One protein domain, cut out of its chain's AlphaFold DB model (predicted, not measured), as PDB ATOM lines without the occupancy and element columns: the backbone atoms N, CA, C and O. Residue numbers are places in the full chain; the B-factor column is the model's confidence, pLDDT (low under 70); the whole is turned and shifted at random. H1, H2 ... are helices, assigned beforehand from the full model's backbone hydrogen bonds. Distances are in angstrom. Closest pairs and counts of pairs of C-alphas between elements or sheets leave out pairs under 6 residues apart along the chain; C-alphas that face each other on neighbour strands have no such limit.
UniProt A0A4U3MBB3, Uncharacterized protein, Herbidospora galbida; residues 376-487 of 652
ATOM      1  N   LYS A 376     156.496 282.421 259.370       85.00
ATOM      2  CA  LYS A 376     155.550 282.648 258.268       85.00
ATOM      3  C   LYS A 376     156.222 283.506 257.191       85.00
ATOM      4  O   LYS A 376     156.596 284.645 257.450       85.00
ATOM      5  N   VAL A 377     156.363 282.951 255.990       77.06
ATOM      6  CA  VAL A 377     156.905 283.663 254.825       77.06
ATOM      7  C   VAL A 377     155.788 284.499 254.208       77.06
ATOM      8  O   VAL A 377     154.885 283.941 253.580       77.06
ATOM      9  N   GLU A 378     155.843 285.821 254.371       67.38
ATOM     10  CA  GLU A 378     154.873 286.740 253.755       67.38
ATOM     11  C   GLU A 378     155.222 287.046 252.285       67.38
ATOM     12  O   GLU A 378     154.325 287.119 251.444       67.38
ATOM     13  N   ALA A 379     156.514 287.090 251.930       64.31
ATOM     14  CA  ALA A 379     156.991 287.341 250.568       64.31
ATOM     15  C   ALA A 379     157.974 286.254 250.088       64.31
ATOM     16  O   ALA A 379     159.120 286.182 250.519       64.31
ATOM     17  N   ARG A 380     157.543 285.397 249.146       62.56
ATOM     18  CA  ARG A 380     158.398 284.332 248.561       62.56
ATOM     19  C   ARG A 380     159.457 284.852 247.588       62.56
ATOM     20  O   ARG A 380     160.431 284.164 247.300       62.56
ATOM     21  N   LEU A 381     159.232 286.041 247.044       66.56
ATOM     22  CA  LEU A 381     160.108 286.695 246.084       66.56
ATOM     23  C   LEU A 381     160.634 287.960 246.749       66.56
ATOM     24  O   LEU A 381     160.026 289.020 246.635       66.56
ATOM     25  N   PHE A 382     161.743 287.836 247.475       76.12
ATOM     26  CA  PHE A 382     162.471 289.017 247.911       76.12
ATOM     27  C   PHE A 382     163.172 289.644 246.700       76.12
ATOM     28  O   PHE A 382     163.650 288.952 245.793       76.12
ATOM     29  N   THR A 383     163.225 290.971 246.665       81.56
ATOM     30  CA  THR A 383     163.989 291.689 245.647       81.56
ATOM     31  C   THR A 383     165.474 291.477 245.905       81.56
ATOM     32  O   THR A 383     165.964 291.808 246.985       81.56
ATOM     33  N   ILE A 384     166.201 290.937 244.925       85.00
ATOM     34  CA  ILE A 384     167.656 290.852 245.029       85.00
ATOM     35  C   ILE A 384     168.247 292.250 244.817       85.00
ATOM     36  O   ILE A 384     168.138 292.815 243.724       85.00
ATOM     37  N   ASP A 385     168.909 292.779 245.841       87.94
ATOM     38  CA  ASP A 385     169.668 294.025 245.763       87.94
ATOM     39  C   ASP A 385     171.051 293.842 245.106       87.94
ATOM     40  O   ASP A 385     171.456 292.754 244.692       87.94
ATOM     41  N   SER A 386     171.783 294.942 244.944       87.44
ATOM     42  CA  SER A 386     173.125 294.921 244.359       87.44
ATOM     43  C   SER A 386     174.154 294.169 245.206       87.44
ATOM     44  O   SER A 386     175.122 293.664 244.646       87.44
ATOM     45  N   GLU A 387     173.965 294.073 246.523       91.69
ATOM     46  CA  GLU A 387     174.933 293.434 247.420       91.69
ATOM     47  C   GLU A 387     174.877 291.910 247.293       91.69
ATOM     48  O   GLU A 387     175.905 291.264 247.086       91.69
ATOM     49  N   LEU A 388     173.675 291.324 247.323       90.62
ATOM     50  CA  LEU A 388     173.510 289.880 247.140       90.62
ATOM     51  C   LEU A 388     173.890 289.439 245.723       90.62
ATOM     52  O   LEU A 388     174.469 288.369 245.543       90.62
ATOM     53  N   LYS A 389     173.606 290.293 244.728       90.44
ATOM     54  CA  LYS A 389     174.081 290.146 243.344       90.44
ATOM     55  C   LYS A 389     175.589 289.979 243.292       90.44
ATOM     56  O   LYS A 389     176.081 289.048 242.660       90.44
ATOM     57  N   GLU A 390     176.301 290.892 243.936       92.62
ATOM     58  CA  GLU A 390     177.753 290.911 243.905       92.62
ATOM     59  C   GLU A 390     178.351 289.725 244.659       92.62
ATOM     60  O   GLU A 390     179.261 289.075 244.151       92.62
ATOM     61  N   LEU A 391     177.779 289.364 245.813       93.12
ATOM     62  CA  LEU A 391     178.206 288.186 246.565       93.12
ATOM     63  C   LEU A 391     178.036 286.892 245.751       93.12
ATOM     64  O   LEU A 391     178.961 286.086 245.689       93.12
ATOM     65  N   ALA A 392     176.890 286.708 245.088       91.81
ATOM     66  CA  ALA A 392     176.634 285.536 244.251       91.81
ATOM     67  C   ALA A 392     177.594 285.452 243.052       91.81
ATOM     68  O   ALA A 392     178.129 284.380 242.764       91.81
ATOM     69  N   ARG A 393     177.855 286.579 242.372       90.75
ATOM     70  CA  ARG A 393     178.828 286.632 241.266       90.75
ATOM     71  C   ARG A 393     180.238 286.320 241.735       90.75
ATOM     72  O   ARG A 393     180.936 285.575 241.060       90.75
ATOM     73  N   LYS A 394     180.642 286.879 242.878       93.12
ATOM     74  CA  LYS A 394     181.966 286.654 243.453       93.12
ATOM     75  C   LYS A 394     182.202 285.168 243.727       93.12
ATOM     76  O   LYS A 394     183.201 284.633 243.265       93.12
ATOM     77  N   ILE A 395     181.247 284.496 244.373       92.50
ATOM     78  CA  ILE A 395     181.328 283.053 244.651       92.50
ATOM     79  C   ILE A 395     181.444 282.245 243.351       92.50
ATOM     80  O   ILE A 395     182.303 281.377 243.241       92.50
ATOM     81  N   ALA A 396     180.612 282.550 242.349       90.06
ATOM     82  CA  ALA A 396     180.630 281.844 241.067       90.06
ATOM     83  C   ALA A 396     181.899 282.106 240.230       90.06
ATOM     84  O   ALA A 396     182.223 281.310 239.356       90.06
ATOM     85  N   ALA A 397     182.592 283.227 240.457       90.44
ATOM     86  CA  ALA A 397     183.819 283.583 239.745       90.44
ATOM     87  C   ALA A 397     185.086 282.999 240.390       90.44
ATOM     88  O   ALA A 397     186.067 282.773 239.685       90.44
ATOM     89  N   GLU A 398     185.085 282.791 241.710       92.12
ATOM     90  CA  GLU A 398     186.250 282.293 242.451       92.12
ATOM     91  C   GLU A 398     186.453 280.777 242.313       92.12
ATOM     92  O   GLU A 398     187.595 280.325 242.371       92.12
ATOM     93  N   ASP A 399     185.387 279.999 242.097       89.94
ATOM     94  CA  ASP A 399     185.458 278.536 242.108       89.94
ATOM     95  C   ASP A 399     185.099 277.920 240.737       89.94
ATOM     96  O   ASP A 399     183.932 277.945 240.334       89.94
ATOM     97  N   PRO A 400     186.072 277.348 239.999       87.81
ATOM     98  CA  PRO A 400     185.844 276.799 238.663       87.81
ATOM     99  C   PRO A 400     185.014 275.508 238.666       87.81
ATOM    100  O   PRO A 400     184.563 275.087 237.600       87.81
ATOM    101  N   ALA A 401     184.824 274.861 239.824       87.19
ATOM    102  CA  ALA A 401     183.965 273.682 239.941       87.19
ATOM    103  C   ALA A 401     182.473 274.044 239.882       87.19
ATOM    104  O   ALA A 401     181.629 273.183 239.618       87.19
ATOM    105  N   LEU A 402     182.133 275.315 240.113       88.31
ATOM    106  CA  LEU A 402     180.773 275.802 239.963       88.31
ATOM    107  C   LEU A 402     180.486 276.067 238.479       88.31
ATOM    108  O   LEU A 402     181.348 276.575 237.759       88.31
ATOM    109  N   PRO A 403     179.277 275.736 237.988       79.56
ATOM    110  CA  PRO A 403     178.916 276.032 236.611       79.56
ATOM    111  C   PRO A 403     179.111 277.523 236.364       79.56
ATOM    112  O   PRO A 403     178.621 278.349 237.138       79.56
ATOM    113  N   SER A 404     179.817 277.867 235.283       69.25
ATOM    114  CA  SER A 404     179.908 279.257 234.866       69.25
ATOM    115  C   SER A 404     178.480 279.757 234.677       69.25
ATOM    116  O   SER A 404     177.669 279.153 233.972       69.25
ATOM    117  N   LEU A 405     178.134 280.829 235.385       66.38
ATOM    118  CA  LEU A 405     176.822 281.456 235.299       66.38
ATOM    119  C   LEU A 405     176.955 282.735 234.455       66.38
ATOM    120  O   LEU A 405     176.894 283.835 235.006       66.38
ATOM    121  N   PRO A 406     177.151 282.640 233.121       57.41
ATOM    122  CA  PRO A 406     177.394 283.807 232.272       57.41
ATOM    123  C   PRO A 406     176.190 284.761 232.206       57.41
ATOM    124  O   PRO A 406     176.337 285.907 231.782       57.41
ATOM    125  N   HIS A 407     175.002 284.317 232.636       60.12
ATOM    126  CA  HIS A 407     173.750 285.065 232.527       60.12
ATOM    127  C   HIS A 407     172.885 284.969 233.792       60.12
ATOM    128  O   HIS A 407     171.691 284.689 233.694       60.12
ATOM    129  N   ILE A 408     173.443 285.209 234.986       60.72
ATOM    130  CA  ILE A 408     172.587 285.514 236.144       60.72
ATOM    131  C   ILE A 408     171.846 286.818 235.799       60.72
ATOM    132  O   ILE A 408     172.386 287.913 235.952       60.72
ATOM    133  N   THR A 409     170.606 286.715 235.310       61.72
ATOM    134  CA  THR A 409     169.678 287.864 235.180       61.72
ATOM    135  C   THR A 409     169.274 288.417 236.553       61.72
ATOM    136  O   THR A 409     168.685 289.488 236.683       61.72
ATOM    137  N   VAL A 410     169.701 287.700 237.587       64.56
ATOM    138  CA  VAL A 410     169.628 287.966 239.011       64.56
ATOM    139  C   VAL A 410     168.211 288.161 239.493       64.56
ATOM    140  O   VAL A 410     167.852 289.150 240.137       64.56
ATOM    141  N   ILE A 411     167.424 287.141 239.174       85.31
ATOM    142  CA  ILE A 411     166.181 286.813 239.854       85.31
ATOM    143  C   ILE A 411     166.473 285.854 241.019       85.31
ATOM    144  O   ILE A 411     167.472 285.135 240.998       85.31
ATOM    145  N   ALA A 412     165.604 285.835 242.038       86.06
ATOM    146  CA  ALA A 412     165.727 284.982 243.236       86.06
ATOM    147  C   ALA A 412     166.087 283.523 242.896       86.06
ATOM    148  O   ALA A 412     166.968 282.937 243.522       86.06
ATOM    149  N   ALA A 413     165.460 282.976 241.852       87.19
ATOM    150  CA  ALA A 413     165.674 281.608 241.388       87.19
ATOM    151  C   ALA A 413     167.141 281.292 241.033       87.19
ATOM    152  O   ALA A 413     167.605 280.195 241.336       87.19
ATOM    153  N   ASP A 414     167.886 282.242 240.454       88.88
ATOM    154  CA  ASP A 414     169.289 282.019 240.085       88.88
ATOM    155  C   ASP A 414     170.174 281.867 241.332       88.88
ATOM    156  O   ASP A 414     171.069 281.024 241.363       88.88
ATOM    157  N   VAL A 415     169.898 282.650 242.384       90.75
ATOM    158  CA  VAL A 415     170.632 282.582 243.658       90.75
ATOM    159  C   VAL A 415     170.369 281.252 244.358       90.75
ATOM    160  O   VAL A 415     171.306 280.612 244.823       90.75
ATOM    161  N   TYR A 416     169.117 280.793 244.389       92.00
ATOM    162  CA  TYR A 416     168.790 279.494 244.978       92.00
ATOM    163  C   TYR A 416     169.411 278.324 244.208       92.00
ATOM    164  O   TYR A 416     169.936 277.401 244.826       92.00
ATOM    165  N   ARG A 417     169.427 278.384 242.870       91.19
ATOM    166  CA  ARG A 417     170.114 277.388 242.036       91.19
ATOM    167  C   ARG A 417     171.624 277.389 242.276       91.19
ATOM    168  O   ARG A 417     172.228 276.324 242.340       91.19
ATOM    169  N   LEU A 418     172.233 278.565 242.434       92.94
ATOM    170  CA  LEU A 418     173.641 278.678 242.811       92.94
ATOM    171  C   LEU A 418     173.898 278.020 244.176       92.94
ATOM    172  O   LEU A 418     174.828 277.229 244.286       92.94
ATOM    173  N   ILE A 419     173.062 278.288 245.185       94.75
ATOM    174  CA  ILE A 419     173.170 277.662 246.515       94.75
ATOM    175  C   ILE A 419     173.082 276.129 246.414       94.75
ATOM    176  O   ILE A 419     173.906 275.438 247.010       94.75
ATOM    177  N   ASP A 420     172.144 275.595 245.627       94.44
ATOM    178  CA  ASP A 420     171.991 274.148 245.412       94.44
ATOM    179  C   ASP A 420     173.217 273.515 244.724       94.44
ATOM    180  O   ASP A 420     173.717 272.459 245.134       94.44
ATOM    181  N   ASN A 421     173.753 274.187 243.700       93.81
ATOM    182  CA  ASN A 421     174.964 273.758 242.998       93.81
ATOM    183  C   ASN A 421     176.177 273.745 243.937       93.81
ATOM    184  O   ASN A 421     176.926 272.770 243.939       93.81
ATOM    185  N   ILE A 422     176.331 274.777 244.773       94.75
ATOM    186  CA  ILE A 422     177.388 274.839 245.790       94.75
ATOM    187  C   ILE A 422     177.246 273.681 246.776       94.75
ATOM    188  O   ILE A 422     178.234 273.019 247.071       94.75
ATOM    189  N   GLY A 423     176.032 273.386 247.248       94.44
ATOM    190  CA  GLY A 423     175.777 272.242 248.122       94.44
ATOM    191  C   GLY A 423     176.211 270.914 247.517       94.44
ATOM    192  O   GLY A 423     176.873 270.108 248.164       94.44
ATOM    193  N   THR A 424     175.860 270.704 246.249       94.31
ATOM    194  CA  THR A 424     176.219 269.491 245.495       94.31
ATOM    195  C   THR A 424     177.732 269.369 245.337       94.31
ATOM    196  O   THR A 424     178.304 268.306 245.570       94.31
ATOM    197  N   ALA A 425     178.392 270.473 244.985       94.00
ATOM    198  CA  ALA A 425     179.836 270.514 244.810       94.00
ATOM    199  C   ALA A 425     180.581 270.342 246.150       94.00
ATOM    200  O   ALA A 425     181.595 269.651 246.201       94.00
ATOM    201  N   ALA A 426     180.043 270.882 247.249       94.31
ATOM    202  CA  ALA A 426     180.551 270.676 248.607       94.31
ATOM    203  C   ALA A 426     180.502 269.207 249.023       94.31
ATOM    204  O   ALA A 426     181.492 268.681 249.524       94.31
ATOM    205  N   GLN A 427     179.382 268.531 248.767       93.88
ATOM    206  CA  GLN A 427     179.251 267.108 249.070       93.88
ATOM    207  C   GLN A 427     180.200 266.245 248.232       93.88
ATOM    208  O   GLN A 427     180.732 265.257 248.727       93.88
ATOM    209  N   ALA A 428     180.456 266.643 246.985       93.69
ATOM    210  CA  ALA A 428     181.455 266.007 246.132       93.69
ATOM    211  C   ALA A 428     182.911 266.325 246.540       93.69
ATOM    212  O   ALA A 428     183.836 265.809 245.918       93.69
ATOM    213  N   GLY A 429     183.136 267.182 247.548       94.38
ATOM    214  CA  GLY A 429     184.469 267.643 247.947       94.38
ATOM    215  C   GLY A 429     185.168 268.498 246.882       94.38
ATOM    216  O   GLY A 429     186.392 268.591 246.883       94.38
ATOM    217  N   ALA A 430     184.401 269.087 245.959       94.62
ATOM    218  CA  ALA A 430     184.914 269.775 244.776       94.62
ATOM    219  C   ALA A 430     185.204 271.270 244.990       94.62
ATOM    220  O   ALA A 430     185.812 271.881 244.118       94.62
ATOM    221  N   ILE A 431     184.780 271.854 246.117       94.69
ATOM    222  CA  ILE A 431     184.953 273.286 246.418       94.69
ATOM    223  C   ILE A 431     185.853 273.518 247.628       94.69
ATOM    224  O   ILE A 431     185.915 272.713 248.561       94.69
ATOM    225  N   GLU A 432     186.517 274.669 247.642       93.44
ATOM    226  CA  GLU A 432     187.406 275.054 248.733       93.44
ATOM    227  C   GLU A 432     186.648 275.538 249.986       93.44
ATOM    228  O   GLU A 432     185.556 276.108 249.932       93.44
ATOM    229  N   SER A 433     187.286 275.411 251.157       92.25
ATOM    230  CA  SER A 433     186.747 275.923 252.434       92.25
ATOM    231  C   SER A 433     186.514 277.448 252.450       92.25
ATOM    232  O   SER A 433     185.734 277.960 253.257       92.25
ATOM    233  N   GLY A 434     187.192 278.200 251.573       95.06
ATOM    234  CA  GLY A 434     186.935 279.623 251.340       95.06
ATOM    235  C   GLY A 434     185.556 279.861 250.719       95.06
ATOM    236  O   GLY A 434     184.772 280.639 251.269       95.06
ATOM    237  N   THR A 435     185.243 279.133 249.643       94.44
ATOM    238  CA  THR A 435     183.958 279.167 248.931       94.44
ATOM    239  C   THR A 435     182.801 278.793 249.858       94.44
ATOM    240  O   THR A 435     181.797 279.504 249.905       94.44
ATOM    241  N   VAL A 436     182.970 277.748 250.680       94.75
ATOM    242  CA  VAL A 436     181.967 277.325 251.681       94.75
ATOM    243  C   VAL A 436     181.620 278.467 252.642       94.75
ATOM    244  O   VAL A 436     180.446 278.778 252.826       94.75
ATOM    245  N   ARG A 437     182.617 279.169 253.197       95.75
ATOM    246  CA  ARG A 437     182.379 280.303 254.114       95.75
ATOM    247  C   ARG A 437     181.634 281.460 253.449       95.75
ATOM    248  O   ARG A 437     180.787 282.096 254.077       95.75
ATOM    249  N   GLN A 438     181.933 281.759 252.183       95.38
ATOM    250  CA  GLN A 438     181.196 282.789 251.444       95.38
ATOM    251  C   GLN A 438     179.754 282.355 251.158       95.38
ATOM    252  O   GLN A 438     178.830 283.158 251.296       95.38
ATOM    253  N   ALA A 439     179.548 281.085 250.818       94.81
ATOM    254  CA  ALA A 439     178.228 280.517 250.602       94.81
ATOM    255  C   ALA A 439     177.391 280.467 251.892       94.81
ATOM    256  O   ALA A 439     176.193 280.732 251.849       94.81
ATOM    257  N   GLU A 440     177.997 280.224 253.056       95.56
ATOM    258  CA  GLU A 440     177.311 280.354 254.347       95.56
ATOM    259  C   GLU A 440     176.821 281.780 254.597       95.56
ATOM    260  O   GLU A 440     175.687 281.974 255.041       95.56
ATOM    261  N   ARG A 441     177.644 282.782 254.260       95.50
ATOM    262  CA  ARG A 441     177.239 284.192 254.320       95.50
ATOM    263  C   ARG A 441     176.090 284.479 253.352       95.50
ATOM    264  O   ARG A 441     175.146 285.165 253.736       95.50
ATOM    265  N   LEU A 442     176.145 283.933 252.134       95.12
ATOM    266  CA  LEU A 442     175.077 284.049 251.140       95.12
ATOM    267  C   LEU A 442     173.764 283.444 251.660       95.12
ATOM    268  O   LEU A 442     172.727 284.097 251.596       95.12
ATOM    269  N   ILE A 443     173.815 282.234 252.223       94.88
ATOM    270  CA  ILE A 443     172.660 281.550 252.817       94.88
ATOM    271  C   ILE A 443     172.069 282.369 253.968       94.88
ATOM    272  O   ILE A 443     170.860 282.579 253.995       94.88
ATOM    273  N   GLY A 444     172.898 282.854 254.899       93.19
ATOM    274  CA  GLY A 444     172.428 283.671 256.021       93.19
ATOM    275  C   GLY A 444     171.734 284.949 255.553       93.19
ATOM    276  O   GLY A 444     170.697 285.332 256.081       93.19
ATOM    277  N   GLU A 445     172.256 285.574 254.500       93.06
ATOM    278  CA  GLU A 445     171.645 286.759 253.917       93.06
ATOM    279  C   GLU A 445     170.313 286.449 253.199       93.06
ATOM    280  O   GLU A 445     169.348 287.204 253.318       93.06
ATOM    281  N   VAL A 446     170.229 285.323 252.482       91.94
ATOM    282  CA  VAL A 446     168.977 284.855 251.864       91.94
ATOM    283  C   VAL A 446     167.914 284.581 252.925       91.94
ATOM    284  O   VAL A 446     166.780 285.027 252.768       91.94
ATOM    285  N   LEU A 447     168.274 283.904 254.020       91.38
ATOM    286  CA  LEU A 447     167.364 283.631 255.135       91.38
ATOM    287  C   LEU A 447     166.897 284.933 255.795       91.38
ATOM    288  O   LEU A 447     165.693 285.146 255.940       91.38
ATOM    289  N   ARG A 448     167.821 285.854 256.096       90.12
ATOM    290  CA  ARG A 448     167.476 287.154 256.679       90.12
ATOM    291  C   ARG A 448     166.517 287.941 255.797       90.12
ATOM    292  O   ARG A 448     165.595 288.546 256.322       90.12
ATOM    293  N   ARG A 449     166.682 287.936 254.471       89.56
ATOM    294  CA  ARG A 449     165.740 288.622 253.568       89.56
ATOM    295  C   ARG A 449     164.416 287.878 253.409       89.56
ATOM    296  O   ARG A 449     163.379 288.522 253.325       89.56
ATOM    297  N   ALA A 450     164.433 286.545 253.396       87.12
ATOM    298  CA  ALA A 450     163.221 285.735 253.295       87.12
ATOM    299  C   ALA A 450     162.318 285.852 254.539       87.12
ATOM    300  O   ALA A 450     161.102 285.708 254.420       87.12
ATOM    301  N   PHE A 451     162.900 286.125 255.715       87.19
ATOM    302  CA  PHE A 451     162.176 286.185 256.992       87.19
ATOM    303  C   PHE A 451     162.236 287.544 257.709       87.19
ATOM    304  O   PHE A 451     161.592 287.707 258.742       87.19
ATOM    305  N   GLY A 452     162.993 288.520 257.205       78.88
ATOM    306  CA  GLY A 452     163.365 289.745 257.932       78.88
ATOM    307  C   GLY A 452     162.227 290.716 258.232       78.88
ATOM    308  O   GLY A 452     162.367 291.559 259.116       78.88
ATOM    309  N   GLU A 453     161.094 290.581 257.544       80.00
ATOM    310  CA  GLU A 453     159.869 291.335 257.838       80.00
ATOM    311  C   GLU A 453     159.014 290.673 258.930       80.00
ATOM    312  O   GLU A 453     158.000 291.234 259.341       80.00
ATOM    313  N   SER A 454     159.413 289.500 259.443       83.00
ATOM    314  CA  SER A 454     158.652 288.824 260.490       83.00
ATOM    315  C   SER A 454     158.612 289.677 261.767       83.00
ATOM    316  O   SER A 454     159.667 290.073 262.276       83.00
ATOM    317  N   PRO A 455     157.419 289.934 262.338       84.25
ATOM    318  CA  PRO A 455     157.295 290.700 263.578       84.25
ATOM    319  C   PRO A 455     157.941 289.984 264.774       84.25
ATOM    320  O   PRO A 455     158.289 290.632 265.761       84.25
ATOM    321  N   ASP A 456     158.138 288.664 264.689       90.38
ATOM    322  CA  ASP A 456     158.772 287.855 265.727       90.38
ATOM    323  C   ASP A 456     160.239 287.549 265.390       90.38
ATOM    324  O   ASP A 456     160.588 286.475 264.893       90.38
ATOM    325  N   ARG A 457     161.131 288.497 265.707       89.62
ATOM    326  CA  ARG A 457     162.586 288.308 265.550       89.62
ATOM    327  C   ARG A 457     163.113 287.094 266.320       89.62
ATOM    328  O   ARG A 457     164.043 286.447 265.854       89.62
ATOM    329  N   SER A 458     162.501 286.746 267.456       90.44
ATOM    330  CA  SER A 458     162.942 285.601 268.260       90.44
ATOM    331  C   SER A 458     162.713 284.269 267.538       90.44
ATOM    332  O   SER A 458     163.530 283.355 267.644       90.44
ATOM    333  N   ALA A 459     161.631 284.148 266.761       90.81
ATOM    334  CA  ALA A 459     161.388 282.978 265.921       90.81
ATOM    335  C   ALA A 459     162.433 282.855 264.805       90.81
ATOM    336  O   ALA A 459     162.936 281.757 264.570       90.81
ATOM    337  N   VAL A 460     162.808 283.970 264.169       90.94
ATOM    338  CA  VAL A 460     163.855 283.990 263.134       90.94
ATOM    339  C   VAL A 460     165.207 283.579 263.718       90.94
ATOM    340  O   VAL A 460     165.850 282.686 263.173       90.94
ATOM    341  N   ASP A 461     165.599 284.129 264.871       91.44
ATOM    342  CA  ASP A 461     166.868 283.790 265.529       91.44
ATOM    343  C   ASP A 461     166.931 282.316 265.960       91.44
ATOM    344  O   ASP A 461     167.978 281.672 265.852       91.44
ATOM    345  N   ARG A 462     165.819 281.760 266.465       92.75
ATOM    346  CA  ARG A 462     165.709 280.326 266.796       92.75
ATOM    347  C   ARG A 462     165.846 279.454 265.560       92.75
ATOM    348  O   ARG A 462     166.528 278.431 265.590       92.75
ATOM    349  N   TYR A 463     165.205 279.867 264.477       92.94
ATOM    350  CA  TYR A 463     165.215 279.154 263.217       92.94
ATOM    351  C   TYR A 463     166.600 279.182 262.550       92.94
ATOM    352  O   TYR A 463     167.102 278.137 262.138       92.94
ATOM    353  N   GLU A 464     167.276 280.334 262.516       92.31
ATOM    354  CA  GLU A 464     168.660 280.437 262.035       92.31
ATOM    355  C   GLU A 464     169.618 279.587 262.877       92.31
ATOM    356  O   GLU A 464     170.470 278.891 262.317       92.31
ATOM    357  N   ARG A 465     169.442 279.579 264.208       93.81
ATOM    358  CA  ARG A 465     170.197 278.705 265.120       93.81
ATOM    359  C   ARG A 465     169.961 277.227 264.848       93.81
ATOM    360  O   ARG A 465     170.910 276.461 264.905       93.81
ATOM    361  N   LEU A 466     168.734 276.813 264.548       95.38
ATOM    362  CA  LEU A 466     168.457 275.432 264.165       95.38
ATOM    363  C   LEU A 466     169.181 275.081 262.854       95.38
ATOM    364  O   LEU A 466     169.878 274.069 262.781       95.38
ATOM    365  N   LEU A 467     169.058 275.933 261.832       95.00
ATOM    366  CA  LEU A 467     169.660 275.692 260.518       95.00
ATOM    367  C   LEU A 467     171.188 275.727 260.523       95.00
ATOM    368  O   LEU A 467     171.805 275.078 259.681       95.00
ATOM    369  N   SER A 468     171.820 276.472 261.431       94.69
ATOM    370  CA  SER A 468     173.279 276.473 261.561       94.69
ATOM    371  C   SER A 468     173.836 275.154 262.096       94.69
ATOM    372  O   SER A 468     175.034 274.923 261.971       94.69
ATOM    373  N   THR A 469     172.984 274.281 262.643       95.94
ATOM    374  CA  THR A 469     173.395 272.957 263.118       95.94
ATOM    375  C   THR A 469     173.363 271.869 262.047       95.94
ATOM    376  O   THR A 469     173.864 270.777 262.292       95.94
ATOM    377  N   LEU A 470     172.784 272.131 260.873       96.62
ATOM    378  CA  LEU A 470     172.811 271.194 259.749       96.62
ATOM    379  C   LEU A 470     174.174 271.181 259.065       96.62
ATOM    380  O   LEU A 470     174.862 272.200 259.005       96.62
ATOM    381  N   ASP A 471     174.504 270.040 258.462       96.38
ATOM    382  CA  ASP A 471     175.657 269.948 257.576       96.38
ATOM    383  C   ASP A 471     175.465 270.880 256.372       96.38
ATOM    384  O   ASP A 471     174.345 271.062 255.878       96.38
ATOM    385  N   PHE A 472     176.551 271.496 255.912       96.31
ATOM    386  CA  PHE A 472     176.486 272.577 254.932       96.31
ATOM    387  C   PHE A 472     175.755 272.184 253.625       96.31
ATOM    388  O   PHE A 472     174.852 272.925 253.218       96.31
ATOM    389  N   PRO A 473     176.037 271.026 252.988       96.94
ATOM    390  CA  PRO A 473     175.290 270.542 251.827       96.94
ATOM    391  C   PRO A 473     173.782 270.421 252.088       96.94
ATOM    392  O   PRO A 473     172.982 270.982 251.341       96.94
ATOM    393  N   VAL A 474     173.381 269.797 253.199       96.81
ATOM    394  CA  VAL A 474     171.964 269.627 253.572       96.81
ATOM    395  C   VAL A 474     171.290 270.984 253.789       96.81
ATOM    396  O   VAL A 474     170.200 271.235 253.272       96.81
ATOM    397  N   LYS A 475     171.951 271.891 254.519       96.88
ATOM    398  CA  LYS A 475     171.481 273.261 254.767       96.88
ATOM    399  C   LYS A 475     171.277 274.025 253.462       96.88
ATOM    400  O   LYS A 475     170.252 274.681 253.291       96.88
ATOM    401  N   SER A 476     172.235 273.941 252.542       95.88
ATOM    402  CA  SER A 476     172.163 274.619 251.246       95.88
ATOM    403  C   SER A 476     171.016 274.083 250.382       95.88
ATOM    404  O   SER A 476     170.225 274.880 249.882       95.88
ATOM    405  N   GLY A 477     170.833 272.759 250.313       95.44
ATOM    406  CA  GLY A 477     169.694 272.137 249.637       95.44
ATOM    407  C   GLY A 477     168.353 272.553 250.244       95.44
ATOM    408  O   GLY A 477     167.409 272.871 249.520       95.44
ATOM    409  N   LEU A 478     168.273 272.639 251.577       95.50
ATOM    410  CA  LEU A 478     167.066 273.097 252.271       95.50
ATOM    411  C   LEU A 478     166.747 274.553 251.926       95.50
ATOM    412  O   LEU A 478     165.611 274.870 251.580       95.50
ATOM    413  N   VAL A 479     167.746 275.434 251.969       94.25
ATOM    414  CA  VAL A 479     167.583 276.853 251.625       94.25
ATOM    415  C   VAL A 479     167.199 277.008 250.155       94.25
ATOM    416  O   VAL A 479     166.297 277.782 249.849       94.25
ATOM    417  N   ALA A 480     167.810 276.242 249.249       92.75
ATOM    418  CA  ALA A 480     167.438 276.215 247.838       92.75
ATOM    419  C   ALA A 480     165.983 275.767 247.626       92.75
ATOM    420  O   ALA A 480     165.268 276.349 246.806       92.75
ATOM    421  N   SER A 481     165.507 274.795 248.412       90.88
ATOM    422  CA  SER A 481     164.130 274.298 248.324       90.88
ATOM    423  C   SER A 481     163.070 275.348 248.695       90.88
ATOM    424  O   SER A 481     161.956 275.294 248.165       90.88
ATOM    425  N   LEU A 482     163.424 276.366 249.500       87.00
ATOM    426  CA  LEU A 482     162.529 277.483 249.845       87.00
ATOM    427  C   LEU A 482     162.062 278.268 248.609       87.00
ATOM    428  O   LEU A 482     160.970 278.840 248.621       87.00
ATOM    429  N   ALA A 483     162.852 278.265 247.530       83.62
ATOM    430  CA  ALA A 483     162.485 278.866 246.249       83.62
ATOM    431  C   ALA A 483     161.296 278.165 245.584       83.62
ATOM    432  O   ALA A 483     160.490 278.797 244.898       83.62
ATOM    433  N   MET A 484     161.221 276.843 245.755       80.75
ATOM    434  CA  MET A 484     160.310 275.978 245.013       80.75
ATOM    435  C   MET A 484     158.934 275.947 245.671       80.75
ATOM    436  O   MET A 484     157.918 276.195 245.013       80.75
ATOM    437  N   ARG A 485     158.883 275.653 246.977       86.94
ATOM    438  CA  ARG A 485     157.641 275.630 247.759       86.94
ATOM    439  C   ARG A 485     157.918 275.670 249.263       86.94
ATOM    440  O   ARG A 485     158.981 275.279 249.718       86.94
ATOM    441  N   VAL A 486     156.918 276.104 250.029       87.81
ATOM    442  CA  VAL A 486     156.938 276.005 251.498       87.81
ATOM    443  C   VAL A 486     156.819 274.533 251.882       87.81
ATOM    444  O   VAL A 486     155.840 273.892 251.494       87.81
ATOM    445  N   CYS A 487     157.796 274.031 252.630       91.69
ATOM    446  CA  CYS A 487     157.792 272.682 253.176       91.69
ATOM    447  C   CYS A 487     156.682 272.551 254.221       91.69
ATOM    448  O   CYS A 487     156.599 273.342 255.158       91.69
TER     449      CYS A 487
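AT A GLANCE: This is residues 376 to 487 of the 652 residues of an uncharacterized protein of Herbidospora galbida (UniProt A0A4U3MBB3). H1, H3 and H4 form a row of three helices with H3 in the middle, and the side-by-side pair H2 and H5 packs on H3, H2 meeting H1 as well. H1, H2, H3 and H5 together make a compact four-helix bundle, while H4 is set off at the edge, folded back along the later part of H3. The printed part has 112 residues, with five named helices in the order H1 to H5 and no named strand; the class is all helix. The whole is compact, with a radius of gyration of the C-alphas of 13.5 A and spans of 40 by 30 by 22 A.

IN THESE COORDINATES: H1 is residues 386 to 398, 18.3 A from first to last C-alpha, and begins with C-alpha 386 at (173.125, 294.921, 244.359). H2 is residues 412 to 427, 23.2 A long. H3, the longest helix, is residues 433 to 451 and measures 27.0 A, with C-alpha 433 at (186.747, 275.923, 252.434). H4 is residues 457 to 467, 15.3 A. H5 is residues 472 to 481, 14.1 A, and ends with C-alpha 481 at (164.130, 274.298, 248.324).

HOW THE PARTS SIT: H3 is the hub and touches the four other helices. It touches H1 at a shallow tilt of 24 degrees, opposite ways, the closest C-alphas being those of Ile 395 and Thr 435, 6.4 A apart. H2 and H3 form a helical hairpin and touch through residues 419 to 426 and 436 to 443 alone, closest at the C-alphas of Ile 419 and Ala 439, 7.1 A; the tilt of 37 degrees is only just steep. H5 touches H3 the same way at 34.9 degrees, a shallow tilt only just short of steep, with the C-alphas of Ile 443 and Val 479 closest at 7.0 A. H3 and H4, also a helical hairpin, only just touch, with 3 pairs of C-alphas within 8 A; the closest are those of Phe 451 and Val 460, 6.7 A. H2 and H5 touch with 23 pairs, opposite ways at a shallow tilt of 26 degrees, and the C-alphas of Gly 423 and Pro 473 are closest at 4.1 A. H1 and H2 only just touch, with 3 such pairs, closest at Ala 392 and Val 415, C-alphas 6.7 A apart. H4 is apart from H1 and H2. In H1, H2, H3, H4 and H5 every O i to N i+4 pair is within hydrogen-bond range.

THE WHOLE: The C-alphas farthest apart are those of Pro 400 and Pro 455, 40.4 A. The printed part has no cut. The link from H1 to H2, residues 399 to 411, is long; the links H2 to H3, H3 to H4 and H4 to H5 are tight. The mean pLDDT of the printed part is 88.4, and residues 378 to 381 and 404 to 410 are under 70.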